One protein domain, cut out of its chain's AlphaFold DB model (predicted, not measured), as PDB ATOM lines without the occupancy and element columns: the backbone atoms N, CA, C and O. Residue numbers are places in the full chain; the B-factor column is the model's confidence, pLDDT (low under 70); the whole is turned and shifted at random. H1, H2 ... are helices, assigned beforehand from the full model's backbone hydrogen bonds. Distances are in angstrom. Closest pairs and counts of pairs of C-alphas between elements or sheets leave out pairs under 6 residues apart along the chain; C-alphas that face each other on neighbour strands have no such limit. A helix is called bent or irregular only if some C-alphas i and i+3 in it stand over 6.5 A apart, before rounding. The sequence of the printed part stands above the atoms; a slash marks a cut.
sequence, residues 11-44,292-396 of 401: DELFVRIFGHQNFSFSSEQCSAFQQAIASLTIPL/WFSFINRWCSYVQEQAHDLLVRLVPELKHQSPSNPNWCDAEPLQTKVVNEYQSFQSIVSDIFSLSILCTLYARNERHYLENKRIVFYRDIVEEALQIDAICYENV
ATOM      1  N   ASP A  11      11.753 -47.302  54.670       82.00
ATOM      2  CA  ASP A  11      11.311 -46.693  55.926       82.00
ATOM      3  C   ASP A  11      12.079 -45.389  56.182       82.00
ATOM      4  O   ASP A  11      11.478 -44.339  56.406       82.00
ATOM      5  N   GLU A  12      13.411 -45.420  56.068       83.19
ATOM      6  CA  GLU A  12      14.252 -44.224  56.230       83.19
ATOM      7  C   GLU A  12      13.928 -43.159  55.183       83.19
ATOM      8  O   GLU A  12      13.803 -41.980  55.510       83.19
ATOM      9  N   LEU A  13      13.756 -43.565  53.924       84.12
ATOM     10  CA  LEU A  13      13.417 -42.662  52.834       84.12
ATOM     11  C   LEU A  13      12.036 -42.033  53.038       84.12
ATOM     12  O   LEU A  13      11.855 -40.842  52.795       84.12
ATOM     13  N   PHE A  14      11.065 -42.807  53.516       84.06
ATOM     14  CA  PHE A  14       9.733 -42.312  53.830       84.06
ATOM     15  C   PHE A  14       9.758 -41.308  54.982       84.06
ATOM     16  O   PHE A  14       9.180 -40.225  54.864       84.06
ATOM     17  N   VAL A  15      10.491 -41.610  56.058       85.19
ATOM     18  CA  VAL A  15      10.742 -40.659  57.150       85.19
ATOM     19  C   VAL A  15      11.421 -39.401  56.613       85.19
ATOM     20  O   VAL A  15      11.039 -38.294  56.980       85.19
ATOM     21  N   ARG A  16      12.388 -39.544  55.706       82.69
ATOM     22  CA  ARG A  16      13.131 -38.426  55.122       82.69
ATOM     23  C   ARG A  16      12.251 -37.515  54.271       82.69
ATOM     24  O   ARG A  16      12.360 -36.300  54.390       82.69
ATOM     25  N   ILE A  17      11.384 -38.082  53.433       84.75
ATOM     26  CA  ILE A  17      10.535 -37.327  52.503       84.75
ATOM     27  C   ILE A  17       9.306 -36.752  53.213       84.75
ATOM     28  O   ILE A  17       8.958 -35.593  52.985       84.75
ATOM     29  N   PHE A  18       8.653 -37.525  54.084       84.75
ATOM     30  CA  PHE A  18       7.362 -37.160  54.679       84.75
ATOM     31  C   PHE A  18       7.431 -36.795  56.170       84.75
ATOM     32  O   PHE A  18       6.539 -36.106  56.659       84.75
ATOM     33  N   GLY A  19       8.493 -37.158  56.894       80.62
ATOM     34  CA  GLY A  19       8.697 -36.789  58.305       80.62
ATOM     35  C   GLY A  19       7.954 -37.665  59.324       80.62
ATOM     36  O   GLY A  19       7.947 -37.353  60.514       80.62
ATOM     37  N   HIS A  20       7.320 -38.754  58.888       79.75
ATOM     38  CA  HIS A  20       6.489 -39.616  59.736       79.75
ATOM     39  C   HIS A  20       7.315 -40.713  60.420       79.75
ATOM     40  O   HIS A  20       7.562 -41.759  59.833       79.75
ATOM     41  N   GLN A  21       7.705 -40.512  61.681       72.88
ATOM     42  CA  GLN A  21       8.611 -41.429  62.403       72.88
ATOM     43  C   GLN A  21       7.992 -42.756  62.890       72.88
ATOM     44  O   GLN A  21       8.716 -43.604  63.398       72.88
ATOM     45  N   ASN A  22       6.678 -42.958  62.737       72.44
ATOM     46  CA  ASN A  22       5.955 -44.126  63.275       72.44
ATOM     47  C   ASN A  22       5.325 -45.011  62.189       72.44
ATOM     48  O   ASN A  22       4.373 -45.743  62.460       72.44
ATOM     49  N   PHE A  23       5.809 -44.912  60.956       75.62
ATOM     50  CA  PHE A  23       5.342 -45.722  59.840       75.62
ATOM     51  C   PHE A  23       6.414 -46.749  59.485       75.62
ATOM     52  O   PHE A  23       7.588 -46.397  59.409       75.62
ATOM     53  N   SER A  24       6.012 -48.000  59.275       83.12
ATOM     54  CA  SER A  24       6.901 -49.048  58.779       83.12
ATOM     55  C   SER A  24       6.186 -49.838  57.697       83.12
ATOM     56  O   SER A  24       5.010 -50.191  57.842       83.12
ATOM     57  N   PHE A  25       6.888 -50.071  56.598       85.38
ATOM     58  CA  PHE A  25       6.393 -50.857  55.483       85.38
ATOM     59  C   PHE A  25       6.472 -52.356  55.790       85.38
ATOM     60  O   PHE A  25       7.359 -52.843  56.490       85.38
ATOM     61  N   SER A  26       5.532 -53.122  55.233       86.19
ATOM     62  CA  SER A  26       5.632 -54.584  55.252       86.19
ATOM     63  C   SER A  26       6.825 -55.066  54.418       86.19
ATOM     64  O   SER A  26       7.255 -54.397  53.477       86.19
ATOM     65  N   SER A  27       7.326 -56.272  54.704       83.50
ATOM     66  CA  SER A  27       8.429 -56.879  53.944       83.50
ATOM     67  C   SER A  27       8.136 -56.986  52.442       83.50
ATOM     68  O   SER A  27       9.032 -56.781  51.621       83.50
ATOM     69  N   GLU A  28       6.881 -57.249  52.072       84.75
ATOM     70  CA  GLU A  28       6.435 -57.307  50.679       84.75
ATOM     71  C   GLU A  28       6.503 -55.931  50.000       84.75
ATOM     72  O   GLU A  28       7.051 -55.812  48.904       84.75
ATOM     73  N   GLN A  29       6.040 -54.871  50.672       85.00
ATOM     74  CA  GLN A  29       6.138 -53.499  50.162       85.00
ATOM     75  C   GLN A  29       7.596 -53.042  50.031       85.00
ATOM     76  O   GLN A  29       7.953 -52.438  49.019       85.00
ATOM     77  N   CYS A  30       8.446 -53.370  51.009       83.88
ATOM     78  CA  CYS A  30       9.881 -53.097  50.947       83.88
ATOM     79  C   CYS A  30      10.534 -53.788  49.744       83.88
ATOM     80  O   CYS A  30      11.279 -53.156  48.995       83.88
ATOM     81  N   SER A  31      10.219 -55.067  49.516       81.81
ATOM     82  CA  SER A  31      10.747 -55.824  48.378       81.81
ATOM     83  C   SER A  31      10.274 -55.248  47.039       81.81
ATOM     84  O   SER A  31      11.090 -55.012  46.146       81.81
ATOM     85  N   ALA A  32       8.979 -54.943  46.915       83.62
ATOM     86  CA  ALA A  32       8.402 -54.360  45.708       83.62
ATOM     87  C   ALA A  32       9.006 -52.983  45.385       83.62
ATOM     88  O   ALA A  32       9.363 -52.717  44.236       83.62
ATOM     89  N   PHE A  33       9.180 -52.124  46.397       86.69
ATOM     90  CA  PHE A  33       9.862 -50.842  46.236       86.69
ATOM     91  C   PHE A  33      11.301 -51.036  45.762       86.69
ATOM     92  O   PHE A  33      11.730 -50.397  44.803       86.69
ATOM     93  N   GLN A  34      12.040 -51.935  46.414       83.19
ATOM     94  CA  GLN A  34      13.453 -52.146  46.131       83.19
ATOM     95  C   GLN A  34      13.671 -52.711  44.718       83.19
ATOM     96  O   GLN A  34      14.603 -52.305  44.024       83.19
ATOM     97  N   GLN A  35      12.782 -53.585  44.241       81.50
ATOM     98  CA  GLN A  35      12.787 -54.055  42.852       81.50
ATOM     99  C   GLN A  35      12.459 -52.928  41.861       81.50
ATOM    100  O   GLN A  35      13.125 -52.784  40.831       81.50
ATOM    101  N   ALA A  36      11.460 -52.098  42.168       84.38
ATOM    102  CA  ALA A  36      11.069 -50.985  41.310       84.38
ATOM    103  C   ALA A  36      12.161 -49.906  41.228       84.38
ATOM    104  O   ALA A  36      12.452 -49.401  40.145       84.38
ATOM    105  N   ILE A  37      12.818 -49.585  42.345       82.44
ATOM    106  CA  ILE A  37      13.853 -48.553  42.371       82.44
ATOM    107  C   ILE A  37      15.161 -49.025  41.717       82.44
ATOM    108  O   ILE A  37      15.794 -48.266  40.982       82.44
ATOM    109  N   ALA A  38      15.537 -50.295  41.899       75.12
ATOM    110  CA  ALA A  38      16.721 -50.880  41.267       75.12
ATOM    111  C   ALA A  38      16.558 -51.079  39.749       75.12
ATOM    112  O   ALA A  38      17.548 -51.159  39.018       75.12
ATOM    113  N   SER A  39      15.315 -51.145  39.260       74.44
ATOM    114  CA  SER A  39      15.001 -51.228  37.829       74.44
ATOM    115  C   SER A  39      14.848 -49.861  37.156       74.44
ATOM    116  O   SER A  39      14.654 -49.798  35.937       74.44
ATOM    117  N   LEU A  40      14.997 -48.755  37.903       78.06
ATOM    118  CA  LEU A  40      14.928 -47.419  37.324       78.06
ATOM    119  C   LEU A  40      15.963 -47.259  36.216       78.06
ATOM    120  O   LEU A  40      17.171 -47.425  36.394       78.06
ATOM    121  N   THR A  41      15.467 -46.869  35.050       70.81
ATOM    122  CA  THR A  41      16.303 -46.443  33.938       70.81
ATOM    123  C   THR A  41      16.225 -44.938  33.864       70.81
ATOM    124  O   THR A  41      15.175 -44.387  33.553       70.81
ATOM    125  N   ILE A  42      17.340 -44.264  34.139       71.44
ATOM    126  CA  ILE A  42      17.385 -42.810  34.032       71.44
ATOM    127  C   ILE A  42      17.215 -42.450  32.560       71.44
ATOM    128  O   ILE A  42      18.025 -42.932  31.744       71.44
ATOM    129  N   PRO A  43      16.210 -41.622  32.217       64.25
ATOM    130  CA  PRO A  43      16.039 -41.044  30.902       64.25
ATOM    131  C   PRO A  43      17.146 -40.013  30.729       64.25
ATOM    132  O   PRO A  43      16.985 -38.808  30.898       64.25
ATOM    133  N   LEU A  44      18.337 -40.515  30.442       60.12
ATOM    134  CA  LEU A  44      19.411 -39.671  29.987       60.12
ATOM    135  C   LEU A  44      19.056 -39.311  28.551       60.12
ATOM    136  O   LEU A  44      19.175 -40.148  27.660       60.12
ATOM    137  N   TRP A 292      28.768 -32.984  32.808       86.25
ATOM    138  CA  TRP A 292      28.641 -33.685  34.088       86.25
ATOM    139  C   TRP A 292      27.742 -32.914  35.062       86.25
ATOM    140  O   TRP A 292      26.980 -33.536  35.801       86.25
ATOM    141  N   PHE A 293      27.744 -31.578  35.021       87.69
ATOM    142  CA  PHE A 293      26.876 -30.752  35.863       87.69
ATOM    143  C   PHE A 293      25.397 -31.010  35.544       87.69
ATOM    144  O   PHE A 293      24.598 -31.336  36.427       87.69
ATOM    145  N   SER A 294      25.045 -30.959  34.255       85.62
ATOM    146  CA  SER A 294      23.703 -31.279  33.757       85.62
ATOM    147  C   SER A 294      23.298 -32.723  34.060       85.62
ATOM    148  O   SER A 294      22.148 -32.981  34.420       85.62
ATOM    149  N   PHE A 295      24.241 -33.666  33.970       86.88
ATOM    150  CA  PHE A 295      23.990 -35.058  34.327       86.88
ATOM    151  C   PHE A 295      23.586 -35.202  35.796       86.88
ATOM    152  O   PHE A 295      22.555 -35.817  36.055       86.88
ATOM    153  N   ILE A 296      24.342 -34.618  36.736       89.06
ATOM    154  CA  ILE A 296      24.031 -34.708  38.173       89.06
ATOM    155  C   ILE A 296      22.631 -34.144  38.444       89.06
ATOM    156  O   ILE A 296      21.815 -34.819  39.063       89.06
ATOM    157  N   ASN A 297      22.312 -32.962  37.902       89.56
ATOM    158  CA  ASN A 297      20.990 -32.345  38.060       89.56
ATOM    159  C   ASN A 297      19.854 -33.265  37.609       89.56
ATOM    160  O   ASN A 297      18.882 -33.473  38.339       89.56
ATOM    161  N   ARG A 298      19.973 -33.821  36.399       87.62
ATOM    162  CA  ARG A 298      18.949 -34.703  35.826       87.62
ATOM    163  C   ARG A 298      18.833 -36.007  36.596       87.62
ATOM    164  O   ARG A 298      17.719 -36.460  36.835       87.62
ATOM    165  N   TRP A 299      19.965 -36.595  36.975       89.25
ATOM    166  CA  TRP A 299      20.010 -37.830  37.749       89.25
ATOM    167  C   TRP A 299      19.266 -37.648  39.075       89.25
ATOM    168  O   TRP A 299      18.324 -38.386  39.354       89.25
ATOM    169  N   CYS A 300      19.633 -36.615  39.837       89.38
ATOM    170  CA  CYS A 300      19.061 -36.297  41.145       89.38
ATOM    171  C   CYS A 300      17.561 -36.010  41.060       89.38
ATOM    172  O   CYS A 300      16.775 -36.639  41.766       89.38
ATOM    173  N   SER A 301      17.161 -35.131  40.136       89.19
ATOM    174  CA  SER A 301      15.752 -34.766  39.943       89.19
ATOM    175  C   SER A 301      14.897 -35.981  39.580       89.19
ATOM    176  O   SER A 301      13.827 -36.178  40.149       89.19
ATOM    177  N   TYR A 302      15.389 -36.828  38.669       89.19
ATOM    178  CA  TYR A 302      14.656 -38.008  38.222       89.19
ATOM    179  C   TYR A 302      14.507 -39.053  39.329       89.19
ATOM    180  O   TYR A 302      13.411 -39.550  39.561       89.19
ATOM    181  N   VAL A 303      15.590 -39.389  40.038       87.81
ATOM    182  CA  VAL A 303      15.535 -40.376  41.132       87.81
ATOM    183  C   VAL A 303      14.616 -39.896  42.252       87.81
ATOM    184  O   VAL A 303      13.841 -40.687  42.788       87.81
ATOM    185  N   GLN A 304      14.654 -38.603  42.563       88.62
ATOM    186  CA  GLN A 304      13.771 -37.986  43.543       88.62
ATOM    187  C   GLN A 304      12.291 -38.104  43.158       88.62
ATOM    188  O   GLN A 304      11.485 -38.534  43.984       88.62
ATOM    189  N   GLU A 305      11.943 -37.770  41.912       88.44
ATOM    190  CA  GLU A 305      10.578 -37.880  41.382       88.44
ATOM    191  C   GLU A 305      10.089 -39.334  41.386       88.44
ATOM    192  O   GLU A 305       9.014 -39.633  41.902       88.44
ATOM    193  N   GLN A 306      10.909 -40.264  40.890       89.06
ATOM    194  CA  GLN A 306      10.542 -41.678  40.828       89.06
ATOM    195  C   GLN A 306      10.376 -42.301  42.216       89.06
ATOM    196  O   GLN A 306       9.436 -43.058  42.443       89.06
ATOM    197  N   ALA A 307      11.257 -41.975  43.164       87.69
ATOM    198  CA  ALA A 307      11.131 -42.444  44.539       87.69
ATOM    199  C   ALA A 307       9.830 -41.952  45.188       87.69
ATOM    200  O   ALA A 307       9.127 -42.734  45.828       87.69
ATOM    201  N   HIS A 308       9.484 -40.678  44.986       87.44
ATOM    202  CA  HIS A 308       8.228 -40.115  45.467       87.44
ATOM    203  C   HIS A 308       7.017 -40.836  44.854       87.44
ATOM    204  O   HIS A 308       6.134 -41.289  45.585       87.44
ATOM    205  N   ASP A 309       6.996 -41.016  43.532       89.00
ATOM    206  CA  ASP A 309       5.920 -41.721  42.830       89.00
ATOM    207  C   ASP A 309       5.744 -43.164  43.314       89.00
ATOM    208  O   ASP A 309       4.616 -43.635  43.479       89.00
ATOM    209  N   LEU A 310       6.846 -43.874  43.567       88.88
ATOM    210  CA  LEU A 310       6.810 -45.226  44.115       88.88
ATOM    211  C   LEU A 310       6.228 -45.249  45.534       88.88
ATOM    212  O   LEU A 310       5.381 -46.094  45.821       88.88
ATOM    213  N   LEU A 311       6.605 -44.304  46.401       87.12
ATOM    214  CA  LEU A 311       6.042 -44.205  47.753       87.12
ATOM    215  C   LEU A 311       4.543 -43.883  47.732       87.12
ATOM    216  O   LEU A 311       3.777 -44.521  48.451       87.12
ATOM    217  N   VAL A 312       4.096 -42.967  46.866       87.56
ATOM    218  CA  VAL A 312       2.665 -42.644  46.699       87.56
ATOM    219  C   VAL A 312       1.865 -43.849  46.195       87.56
ATOM    220  O   VAL A 312       0.705 -44.019  46.568       87.56
ATOM    221  N   ARG A 313       2.458 -44.719  45.366       88.56
ATOM    222  CA  ARG A 313       1.809 -45.973  44.941       88.56
ATOM    223  C   ARG A 313       1.680 -46.982  46.081       88.56
ATOM    224  O   ARG A 313       0.692 -47.710  46.113       88.56
ATOM    225  N   LEU A 314       2.657 -47.037  46.985       85.88
ATOM    226  CA  LEU A 314       2.645 -47.953  48.132       85.88
ATOM    227  C   LEU A 314       1.740 -47.473  49.270       85.88
ATOM    228  O   LEU A 314       1.204 -48.308  49.997       85.88
ATOM    229  N   VAL A 315       1.563 -46.156  49.409       85.31
ATOM    230  CA  VAL A 315       0.714 -45.511  50.422       85.31
ATOM    231  C   VAL A 315      -0.183 -44.472  49.733       85.31
ATOM    232  O   VAL A 315       0.165 -43.288  49.654       85.31
ATOM    233  N   PRO A 316      -1.340 -44.890  49.187       81.88
ATOM    234  CA  PRO A 316      -2.225 -44.013  48.420       81.88
ATOM    235  C   PRO A 316      -2.717 -42.779  49.190       81.88
ATOM    236  O   PRO A 316      -3.051 -41.765  48.574       81.88
ATOM    237  N   GLU A 317      -2.737 -42.833  50.527       81.06
ATOM    238  CA  GLU A 317      -3.096 -41.715  51.406       81.06
ATOM    239  C   GLU A 317      -2.184 -40.489  51.212       81.06
ATOM    240  O   GLU A 317      -2.604 -39.358  51.460       81.06
ATOM    241  N   LEU A 318      -0.963 -40.687  50.705       75.50
ATOM    242  CA  LEU A 318       0.003 -39.618  50.443       75.50
ATOM    243  C   LEU A 318      -0.316 -38.787  49.201       75.50
ATOM    244  O   LEU A 318       0.282 -37.732  49.015       75.50
ATOM    245  N   LYS A 319      -1.249 -39.214  48.338       77.88
ATOM    246  CA  LYS A 319      -1.507 -38.564  47.037       77.88
ATOM    247  C   LYS A 319      -1.828 -37.065  47.140       77.88
ATOM    248  O   LYS A 319      -1.621 -36.321  46.184       77.88
ATOM    249  N   HIS A 320      -2.351 -36.629  48.283       79.25
ATOM    250  CA  HIS A 320      -2.694 -35.233  48.561       79.25
ATOM    251  C   HIS A 320      -1.785 -34.574  49.604       79.25
ATOM    252  O   HIS A 320      -1.994 -33.409  49.942       79.25
ATOM    253  N   GLN A 321      -0.792 -35.297  50.121       78.69
ATOM    254  CA  GLN A 321       0.136 -34.790  51.117       78.69
ATOM    255  C   GLN A 321       1.380 -34.229  50.426       78.69
ATOM    256  O   GLN A 321       2.023 -34.906  49.630       78.69
ATOM    257  N   SER A 322       1.730 -32.979  50.730       78.44
ATOM    258  CA  SER A 322       2.998 -32.417  50.265       78.44
ATOM    259  C   SER A 322       4.162 -33.039  51.046       78.44
ATOM    260  O   SER A 322       4.061 -33.150  52.272       78.44
ATOM    261  N   PRO A 323       5.261 -33.429  50.377       81.62
ATOM    262  CA  PRO A 323       6.450 -33.922  51.058       81.62
ATOM    263  C   PRO A 323       7.035 -32.836  51.971       81.62
ATOM    264  O   PRO A 323       7.126 -31.667  51.591       81.62
ATOM    265  N   SER A 324       7.446 -33.237  53.172       82.94
ATOM    266  CA  SER A 324       8.114 -32.380  54.158       82.94
ATOM    267  C   SER A 324       9.516 -31.974  53.692       82.94
ATOM    268  O   SER A 324       9.951 -30.852  53.939       82.94
ATOM    269  N   ASN A 325      10.207 -32.869  52.978       82.44
ATOM    270  CA  ASN A 325      11.464 -32.586  52.294       82.44
ATOM    271  C   ASN A 325      11.366 -33.026  50.824       82.44
ATOM    272  O   ASN A 325      11.708 -34.168  50.497       82.44
ATOM    273  N   PRO A 326      10.893 -32.148  49.919       76.56
ATOM    274  CA  PRO A 326      10.806 -32.477  48.502       76.56
ATOM    275  C   PRO A 326      12.180 -32.720  47.875       76.56
ATOM    276  O   PRO A 326      12.244 -33.483  46.924       76.56
ATOM    277  N   ASN A 327      13.254 -32.126  48.416       82.88
ATOM    278  CA  ASN A 327      14.603 -32.113  47.840       82.88
ATOM    279  C   ASN A 327      15.578 -33.045  48.573       82.88
ATOM    280  O   ASN A 327      16.739 -32.707  48.807       82.88
ATOM    281  N   TRP A 328      15.111 -34.231  48.967       82.62
ATOM    282  CA  TRP A 328      15.935 -35.190  49.703       82.62
ATOM    283  C   TRP A 328      17.201 -35.611  48.929       82.62
ATOM    284  O   TRP A 328      18.203 -35.962  49.545       82.62
ATOM    285  N   CYS A 329      17.192 -35.548  47.597       84.81
ATOM    286  CA  CYS A 329      18.344 -35.859  46.754       84.81
ATOM    287  C   CYS A 329      18.784 -34.634  45.935       84.81
ATOM    288  O   CYS A 329      18.984 -34.738  44.727       84.81
ATOM    289  N   ASP A 330      18.934 -33.470  46.572       87.56
ATOM    290  CA  ASP A 330      19.345 -32.237  45.891       87.56
ATOM    291  C   ASP A 330      20.723 -32.363  45.215       87.56
ATOM    292  O   ASP A 330      21.676 -32.876  45.801       87.56
ATOM    293  N   ALA A 331      20.838 -31.877  43.981       89.19
ATOM    294  CA  ALA A 331      22.065 -31.896  43.196       89.19
ATOM    295  C   ALA A 331      23.083 -30.840  43.649       89.19
ATOM    296  O   ALA A 331      24.290 -31.068  43.510       89.19
ATOM    297  N   GLU A 332      22.620 -29.704  44.183       90.38
ATOM    298  CA  GLU A 332      23.474 -28.546  44.473       90.38
ATOM    299  C   GLU A 332      24.629 -28.887  45.438       90.38
ATOM    300  O   GLU A 332      25.782 -28.631  45.080       90.38
ATOM    301  N   PRO A 333      24.414 -29.565  46.588       88.75
ATOM    302  CA  PRO A 333      25.509 -29.894  47.504       88.75
ATOM    303  C   PRO A 333      26.574 -30.800  46.874       88.75
ATOM    304  O   PRO A 333      27.775 -30.610  47.098       88.75
ATOM    305  N   LEU A 334      26.149 -31.776  46.062       88.38
ATOM    306  CA  LEU A 334      27.059 -32.669  45.347       88.38
ATOM    307  C   LEU A 334      27.877 -31.894  44.312       88.38
ATOM    308  O   LEU A 334      29.097 -32.049  44.243       88.38
ATOM    309  N   GLN A 335      27.227 -31.031  43.535       89.75
ATOM    310  CA  GLN A 335      27.895 -30.198  42.542       89.75
ATOM    311  C   GLN A 335      28.890 -29.247  43.190       89.75
ATOM    312  O   GLN A 335      30.044 -29.220  42.775       89.75
ATOM    313  N   THR A 336      28.493 -28.520  44.238       88.94
ATOM    314  CA  THR A 336      29.392 -27.626  44.977       88.94
ATOM    315  C   THR A 336      30.617 -28.380  45.479       88.94
ATOM    316  O   THR A 336      31.739 -27.897  45.329       88.94
ATOM    317  N   LYS A 337      30.436 -29.596  46.010       87.00
ATOM    318  CA  LYS A 337      31.559 -30.432  46.438       87.00
ATOM    319  C   LYS A 337      32.477 -30.809  45.270       87.00
ATOM    320  O   LYS A 337      33.690 -30.636  45.375       87.00
ATOM    321  N   VAL A 338      31.915 -31.283  44.158       86.44
ATOM    322  CA  VAL A 338      32.681 -31.643  42.951       86.44
ATOM    323  C   VAL A 338      33.444 -30.440  42.398       86.44
ATOM    324  O   VAL A 338      34.594 -30.595  42.002       86.44
ATOM    325  N   VAL A 339      32.848 -29.244  42.393       87.62
ATOM    326  CA  VAL A 339      33.505 -28.007  41.943       87.62
ATOM    327  C   VAL A 339      34.660 -27.630  42.870       87.62
ATOM    328  O   VAL A 339      35.771 -27.393  42.397       87.62
ATOM    329  N   ASN A 340      34.424 -27.615  44.184       86.00
ATOM    330  CA  ASN A 340      35.426 -27.219  45.175       86.00
ATOM    331  C   ASN A 340      36.624 -28.180  45.218       86.00
ATOM    332  O   ASN A 340      37.757 -27.755  45.439       86.00
ATOM    333  N   GLU A 341      36.388 -29.469  44.976       84.25
ATOM    334  CA  GLU A 341      37.407 -30.523  44.990       84.25
ATOM    335  C   GLU A 341      37.683 -31.092  43.586       84.25
ATOM    336  O   GLU A 341      38.066 -32.258  43.442       84.25
ATOM    337  N   TYR A 342      37.507 -30.286  42.531       79.00
ATOM    338  CA  TYR A 342      37.517 -30.784  41.149       79.00
ATOM    339  C   TYR A 342      38.793 -31.540  40.780       79.00
ATOM    340  O   TYR A 342      38.716 -32.576  40.133       79.00
ATOM    341  N   GLN A 343      39.967 -31.091  41.233       77.94
ATOM    342  CA  GLN A 343      41.231 -31.794  40.960       77.94
ATOM    343  C   GLN A 343      41.228 -33.242  41.464       77.94
ATOM    344  O   GLN A 343      41.852 -34.113  40.859       77.94
ATOM    345  N   SER A 344      40.516 -33.507  42.555       77.75
ATOM    346  CA  SER A 344      40.382 -34.848  43.110       77.75
ATOM    347  C   SER A 344      39.298 -35.641  42.374       77.75
ATOM    348  O   SER A 344      39.513 -36.792  42.000       77.75
ATOM    349  N   PHE A 345      38.157 -35.009  42.077       80.69
ATOM    350  CA  PHE A 345      37.023 -35.658  41.412       80.69
ATOM    351  C   PHE A 345      37.147 -35.777  39.893       80.69
ATOM    352  O   PHE A 345      36.392 -36.545  39.300       80.69
ATOM    353  N   GLN A 346      38.092 -35.086  39.251       81.69
ATOM    354  CA  GLN A 346      38.206 -35.001  37.792       81.69
ATOM    355  C   GLN A 346      38.171 -36.387  37.145       81.69
ATOM    356  O   GLN A 346      37.409 -36.613  36.210       81.69
ATOM    357  N   SER A 347      38.937 -37.341  37.677       76.81
ATOM    358  CA  SER A 347      38.996 -38.708  37.140       76.81
ATOM    359  C   SER A 347      37.697 -39.515  37.295       76.81
ATOM    360  O   SER A 347      37.516 -40.500  36.583       76.81
ATOM    361  N   ILE A 348      36.813 -39.118  38.216       80.06
ATOM    362  CA  ILE A 348      35.514 -39.746  38.493       80.06
ATOM    363  C   ILE A 348      34.426 -39.090  37.637       80.06
ATOM    364  O   ILE A 348      33.607 -39.778  37.047       80.06
ATOM    365  N   VAL A 349      34.420 -37.762  37.516       84.56
ATOM    366  CA  VAL A 349      33.363 -37.043  36.777       84.56
ATOM    367  C   VAL A 349      33.606 -36.971  35.269       84.56
ATOM    368  O   VAL A 349      32.732 -36.543  34.521       84.56
ATOM    369  N   SER A 350      34.776 -37.422  34.811       81.56
ATOM    370  CA  SER A 350      35.147 -37.472  33.391       81.56
ATOM    371  C   SER A 350      34.417 -38.557  32.591       81.56
ATOM    372  O   SER A 350      34.423 -38.493  31.362       81.56
ATOM    373  N   ASP A 351      33.814 -39.556  33.244       81.75
ATOM    374  CA  ASP A 351      33.100 -40.649  32.581       81.75
ATOM    375  C   ASP A 351      31.714 -40.902  33.190       81.75
ATOM    376  O   ASP A 351      31.478 -40.717  34.382       81.75
ATOM    377  N   ILE A 352      30.776 -41.319  32.336       81.50
ATOM    378  CA  ILE A 352      29.349 -41.426  32.673       81.50
ATOM    379  C   ILE A 352      29.098 -42.497  33.742       81.50
ATOM    380  O   ILE A 352      28.224 -42.333  34.590       81.50
ATOM    381  N   PHE A 353      29.848 -43.600  33.711       81.31
ATOM    382  CA  PHE A 353      29.675 -44.695  34.665       81.31
ATOM    383  C   PHE A 353      30.038 -44.267  36.085       81.31
ATOM    384  O   PHE A 353      29.217 -44.380  36.994       81.31
ATOM    385  N   SER A 354      31.249 -43.736  36.252       82.75
ATOM    386  CA  SER A 354      31.754 -43.259  37.534       82.75
ATOM    387  C   SER A 354      30.871 -42.129  38.068       82.75
ATOM    388  O   SER A 354      30.534 -42.116  39.249       82.75
ATOM    389  N   LEU A 355      30.393 -41.239  37.193       85.25
ATOM    390  CA  LEU A 355      29.453 -40.187  37.565       85.25
ATOM    391  C   LEU A 355      28.093 -40.732  38.030       85.25
ATOM    392  O   LEU A 355      27.558 -40.269  39.037       85.25
ATOM    393  N   SER A 356      27.540 -41.737  37.344       84.38
ATOM    394  CA  SER A 356      26.296 -42.392  37.768       84.38
ATOM    395  C   SER A 356      26.443 -43.040  39.139       84.38
ATOM    396  O   SER A 356      25.541 -42.930  39.960       84.38
ATOM    397  N   ILE A 357      27.568 -43.710  39.391       80.94
ATOM    398  CA  ILE A 357      27.844 -44.320  40.692       80.94
ATOM    399  C   ILE A 357      27.981 -43.249  41.771       80.94
ATOM    400  O   ILE A 357      27.445 -43.418  42.861       80.94
ATOM    401  N   LEU A 358      28.681 -42.149  41.482       85.44
ATOM    402  CA  LEU A 358      28.847 -41.046  42.423       85.44
ATOM    403  C   LEU A 358      27.485 -40.518  42.882       85.44
ATOM    404  O   LEU A 358      27.274 -40.325  44.078       85.44
ATOM    405  N   CYS A 359      26.550 -40.359  41.945       87.00
ATOM    406  CA  CYS A 359      25.185 -39.954  42.255       87.00
ATOM    407  C   CYS A 359      24.440 -41.023  43.075       87.00
ATOM    408  O   CYS A 359      23.779 -40.685  44.054       87.00
ATOM    409  N   THR A 360      24.603 -42.313  42.749       82.81
ATOM    410  CA  THR A 360      24.033 -43.420  43.539       82.81
ATOM    411  C   THR A 360      24.533 -43.404  44.986       82.81
ATOM    412  O   THR A 360      23.726 -43.486  45.909       82.81
ATOM    413  N   LEU A 361      25.844 -43.272  45.207       80.44
ATOM    414  CA  LEU A 361      26.431 -43.213  46.550       80.44
ATOM    415  C   LEU A 361      25.945 -41.982  47.321       80.44
ATOM    416  O   LEU A 361      25.628 -42.081  48.506       80.44
ATOM    417  N   TYR A 362      25.842 -40.840  46.640       84.88
ATOM    418  CA  TYR A 362      25.319 -39.607  47.218       84.88
ATOM    419  C   TYR A 362      23.862 -39.746  47.678       84.88
ATOM    420  O   TYR A 362      23.548 -39.401  48.817       84.88
ATOM    421  N   ALA A 363      22.989 -40.308  46.835       82.31
ATOM    422  CA  ALA A 363      21.582 -40.514  47.171       82.31
ATOM    423  C   ALA A 363      21.400 -41.427  48.392       82.31
ATOM    424  O   ALA A 363      20.500 -41.205  49.202       82.31
ATOM    425  N   ARG A 364      22.264 -42.440  48.533       77.19
ATOM    426  CA  ARG A 364      22.185 -43.422  49.619       77.19
ATOM    427  C   ARG A 364      22.664 -42.872  50.955       77.19
ATOM    428  O   ARG A 364      21.990 -43.076  51.955       77.19
ATOM    429  N   ASN A 365      23.830 -42.226  50.992       69.56
ATOM    430  CA  ASN A 365      24.561 -42.130  52.252       69.56
ATOM    431  C   ASN A 365      24.403 -40.825  53.040       69.56
ATOM    432  O   ASN A 365      24.895 -40.816  54.162       69.56
ATOM    433  N   GLU A 366      23.791 -39.742  52.535       58.59
ATOM    434  CA  GLU A 366      23.769 -38.379  53.153       58.59
ATOM    435  C   GLU A 366      25.146 -37.789  53.537       58.59
ATOM    436  O   GLU A 366      25.297 -36.586  53.754       58.59
ATOM    437  N   ARG A 367      26.185 -38.617  53.629       52.41
ATOM    438  CA  ARG A 367      27.478 -38.290  54.183       52.41
ATOM    439  C   ARG A 367      28.172 -37.388  53.188       52.41
ATOM    440  O   ARG A 367      28.523 -37.788  52.081       52.41
ATOM    441  N   HIS A 368      28.516 -36.203  53.672       52.44
ATOM    442  CA  HIS A 368      29.475 -35.292  53.058       52.44
ATOM    443  C   HIS A 368      30.832 -35.949  52.734       52.44
ATOM    444  O   HIS A 368      31.671 -35.320  52.094       52.44
ATOM    445  N   TYR A 369      31.072 -37.201  53.136       57.81
ATOM    446  CA  TYR A 369      32.282 -37.962  52.861       57.81
ATOM    447  C   TYR A 369      32.144 -38.848  51.615       57.81
ATOM    448  O   TYR A 369      32.141 -40.070  51.679       57.81
ATOM    449  N   LEU A 370      32.016 -38.207  50.457       69.00
ATOM    450  CA  LEU A 370      32.345 -38.843  49.181       69.00
ATOM    451  C   LEU A 370      33.862 -38.868  49.013       69.00
ATOM    452  O   LEU A 370      34.491 -37.805  49.017       69.00
ATOM    453  N   GLU A 371      34.419 -40.065  48.876       71.12
ATOM    454  CA  GLU A 371      35.842 -40.263  48.637       71.12
ATOM    455  C   GLU A 371      36.223 -39.859  47.216       71.12
ATOM    456  O   GLU A 371      35.527 -40.141  46.240       71.12
ATOM    457  N   ASN A 372      37.355 -39.172  47.102       68.25
ATOM    458  CA  ASN A 372      37.766 -38.515  45.863       68.25
ATOM    459  C   ASN A 372      38.866 -39.288  45.110       68.25
ATOM    460  O   ASN A 372      39.286 -38.904  44.022       68.25
ATOM    461  N   LYS A 373      39.318 -40.422  45.659       71.19
ATOM    462  CA  LYS A 373      40.268 -41.331  45.006       71.19
ATOM    463  C   LYS A 373      39.530 -42.488  44.351       71.19
ATOM    464  O   LYS A 373      38.863 -43.258  45.030       71.19
ATOM    465  N   ARG A 374      39.774 -42.704  43.056       69.50
ATOM    466  CA  ARG A 374      39.127 -43.760  42.254       69.50
ATOM    467  C   ARG A 374      39.193 -45.162  42.876       69.50
ATOM    468  O   ARG A 374      38.223 -45.897  42.806       69.50
ATOM    469  N   ILE A 375      40.320 -45.542  43.484       73.62
ATOM    470  CA  ILE A 375      40.468 -46.870  44.112       73.62
ATOM    471  C   ILE A 375      39.592 -47.030  45.356       73.62
ATOM    472  O   ILE A 375      39.026 -48.094  45.574       73.62
ATOM    473  N   VAL A 376      39.469 -45.963  46.145       72.12
ATOM    474  CA  VAL A 376      38.626 -45.940  47.340       72.12
ATOM    475  C   VAL A 376      37.165 -45.927  46.917       72.12
ATOM    476  O   VAL A 376      36.400 -46.761  47.366       72.12
ATOM    477  N   PHE A 377      36.835 -45.099  45.928       73.81
ATOM    478  CA  PHE A 377      35.533 -45.079  45.279       73.81
ATOM    479  C   PHE A 377      35.099 -46.470  44.785       73.81
ATOM    480  O   PHE A 377      33.992 -46.899  45.077       73.81
ATOM    481  N   TYR A 378      35.973 -47.222  44.101       74.06
ATOM    482  CA  TYR A 378      35.656 -48.593  43.684       74.06
ATOM    483  C   TYR A 378      35.523 -49.573  44.849       74.06
ATOM    484  O   TYR A 378      34.664 -50.449  44.794       74.06
ATOM    485  N   ARG A 379      36.345 -49.441  45.895       77.00
ATOM    486  CA  ARG A 379      36.201 -50.254  47.108       77.00
ATOM    487  C   ARG A 379      34.841 -50.009  47.753       77.00
ATOM    488  O   ARG A 379      34.157 -50.979  48.049       77.00
ATOM    489  N   ASP A 380      34.441 -48.749  47.896       72.19
ATOM    490  CA  ASP A 380      33.159 -48.387  48.491       72.19
ATOM    491  C   ASP A 380      32.009 -48.997  47.666       72.19
ATOM    492  O   ASP A 380      31.117 -49.603  48.234       72.19
ATOM    493  N   ILE A 381      32.075 -48.998  46.325       71.75
ATOM    494  CA  ILE A 381      31.089 -49.716  45.486       71.75
ATOM    495  C   ILE A 381      31.043 -51.218  45.788       71.75
ATOM    496  O   ILE A 381      29.960 -51.798  45.814       71.75
ATOM    497  N   VAL A 382      32.201 -51.866  45.933       73.25
ATOM    498  CA  VAL A 382      32.278 -53.314  46.180       73.25
ATOM    499  C   VAL A 382      31.723 -53.650  47.559       73.25
ATOM    500  O   VAL A 382      30.911 -54.563  47.674       73.25
ATOM    501  N   GLU A 383      32.118 -52.904  48.588       71.94
ATOM    502  CA  GLU A 383      31.581 -53.052  49.944       71.94
ATOM    503  C   GLU A 383      30.063 -52.851  49.951       71.94
ATOM    504  O   GLU A 383      29.334 -53.638  50.551       71.94
ATOM    505  N   GLU A 384      29.576 -51.859  49.210       67.12
ATOM    506  CA  GLU A 384      28.151 -51.576  49.062       67.12
ATOM    507  C   GLU A 384      27.396 -52.686  48.316       67.12
ATOM    508  O   GLU A 384      26.309 -53.080  48.735       67.12
ATOM    509  N   ALA A 385      27.958 -53.238  47.239       66.94
ATOM    510  CA  ALA A 385      27.355 -54.361  46.520       66.94
ATOM    511  C   ALA A 385      27.265 -55.618  47.405       66.94
ATOM    512  O   ALA A 385      26.235 -56.288  47.423       66.94
ATOM    513  N   LEU A 386      28.308 -55.891  48.195       68.25
ATOM    514  CA  LEU A 386      28.331 -57.010  49.140       68.25
ATOM    515  C   LEU A 386      27.321 -56.833  50.283       68.25
ATOM    516  O   LEU A 386      26.727 -57.814  50.727       68.25
ATOM    517  N   GLN A 387      27.103 -55.601  50.755       64.75
ATOM    518  CA  GLN A 387      26.066 -55.316  51.751       64.75
ATOM    519  C   GLN A 387      24.659 -55.553  51.195       64.75
ATOM    520  O   GLN A 387      23.824 -56.116  51.898       64.75
ATOM    521  N   ILE A 388      24.401 -55.176  49.938       60.97
ATOM    522  CA  ILE A 388      23.117 -55.446  49.274       60.97
ATOM    523  C   ILE A 388      22.876 -56.955  49.174       60.97
ATOM    524  O   ILE A 388      21.803 -57.419  49.555       60.97
ATOM    525  N   ASP A 389      23.877 -57.725  48.740       58.47
ATOM    526  CA  ASP A 389      23.763 -59.184  48.684       58.47
ATOM    527  C   ASP A 389      23.478 -59.769  50.076       58.47
ATOM    528  O   ASP A 389      22.578 -60.593  50.224       58.47
ATOM    529  N   ALA A 390      24.165 -59.300  51.124       57.34
ATOM    530  CA  ALA A 390      23.920 -59.746  52.496       57.34
ATOM    531  C   ALA A 390      22.484 -59.446  52.979       57.34
ATOM    532  O   ALA A 390      21.833 -60.330  53.539       57.34
ATOM    533  N   ILE A 391      21.957 -58.247  52.702       55.31
ATOM    534  CA  ILE A 391      20.574 -57.853  53.035       55.31
ATOM    535  C   ILE A 391      19.556 -58.703  52.256       55.31
ATOM    536  O   ILE A 391      18.520 -59.099  52.796       55.31
ATOM    537  N   CYS A 392      19.840 -59.029  50.993       47.97
ATOM    538  CA  CYS A 392      18.997 -59.919  50.197       47.97
ATOM    539  C   CYS A 392      19.023 -61.369  50.714       47.97
ATOM    540  O   CYS A 392      17.983 -62.029  50.699       47.97
ATOM    541  N   TYR A 393      20.163 -61.858  51.216       47.12
ATOM    542  CA  TYR A 393      20.296 -63.205  51.788       47.12
ATOM    543  C   TYR A 393      19.614 -63.362  53.155       47.12
ATOM    544  O   TYR A 393      19.049 -64.422  53.430       47.12
ATOM    545  N   GLU A 394      19.621 -62.336  54.011       43.84
ATOM    546  CA  GLU A 394      18.960 -62.396  55.326       43.84
ATOM    547  C   GLU A 394      17.423 -62.418  55.239       43.84
ATOM    548  O   GLU A 394      16.765 -62.920  56.151       43.84
ATOM    549  N   ASN A 395      16.848 -61.958  54.123       40.53
ATOM    550  CA  ASN A 395      15.403 -61.938  53.879       40.53
ATOM    551  C   ASN A 395      14.854 -63.202  53.185       40.53
ATOM    552  O   ASN A 395      13.660 -63.272  52.885       40.53
ATOM    553  N   VAL A 396      15.684 -64.225  52.947       33.78
ATOM    554  CA  VAL A 396      15.205 -65.539  52.490       33.78
ATOM    555  C   VAL A 396      14.682 -66.310  53.710       33.78
ATOM    556  O   VAL A 396      15.446 -66.516  54.658       33.78
TER     557      VAL A 396
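What this domain is: This is residues 11 to 44 and 292 to 396 of the 401 residues of the protein "Hypothetical protein" of Rotaria sp. Silwood1 (UniProt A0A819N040). One long helix, H3, makes a spine, with H2 packed on its last part and H5 and H7 packed on its first part. The second long helix, H8, lies beyond H7, apart from H3 but running in much the same direction; its residues 385 to 391 stick out free. Short H1 and H4 lie near the last part of H3, and short H6 makes a corner with H7. Here are 139 printed residues with eight named helices, H1 to H8 in order, and no named strand: the class is all helix. The whole is compact, with a radius of gyration of the C-alphas of 16.0 A and spans of 46 by 35 by 27 A.

How they stand to each other: Start at H1, residues 11 to 18: it is close to but not clearly touching H3, residues 292 to 314, with the C-alphas of Phe 14 and Leu 311 closest at 7.4 A. H2, residues 27 to 38, touches residues 306 to 314 of H3 alone, closest at the C-alphas of Phe 33 and Leu 310, 6.7 A, at a shallow tilt of 26 degrees, opposite ways. H4, residues 316 to 320, is close to but not clearly touching H3, with C-alphas 312 and 318 closest at 5.5 A. H5, residues 331 to 340, touches H3, the hub, closest at C-alphas 297 and 331, 5.3 A, at a shallow tilt of 27 degrees, opposite ways. H7, residues 352 to 365, touches H3 at C-alphas 296 and 359, the closest at 6.7 A, at a steep tilt of 48 degrees, the same way. H6, residues 342 to 349, and H7 touch only at the corner, closest at C-alphas 349 and 355, 5.1 A. H8, residues 374 to 394, is close to but not clearly touching H7, closest at C-alphas 357 and 381, 7.9 A. Every O i to N i+4 pair is within hydrogen-bond range in H1, H2, H3, H5, H7 and H8; H4 has 0 of 1, with 1 of 2 O i to N i+3 pairs within range, and H6 has 2 of 4.

Where its parts are: Find C-alpha 11 at (11.311, -46.693, 55.926), where H1 begins. H2 covers 16.3 A. From C-alpha 292 at (28.641, -33.685, 34.088), H3 runs 32.8 A. H4 and H6 are irregular: C-alphas 317 and 320 are 7.1 A apart, C-alphas 344 and 347 7.2 A. H5 measures 14.3 A, H7 20.2 A and H8 30.4 A, ending at C-alpha 394, (18.960, -62.396, 55.326).

The domain as a whole: The two C-alphas farthest apart, those of Glu 317 and Gln 343, are 46.6 A apart. Residues 45 to 291 are not printed, and C-alphas 44 and 292 are 11.7 A apart across this cut. Of the links printed whole, none is long. Confidence is under 70 at residues 43 to 44, 365 to 370, 372, 374 and 384 to 396.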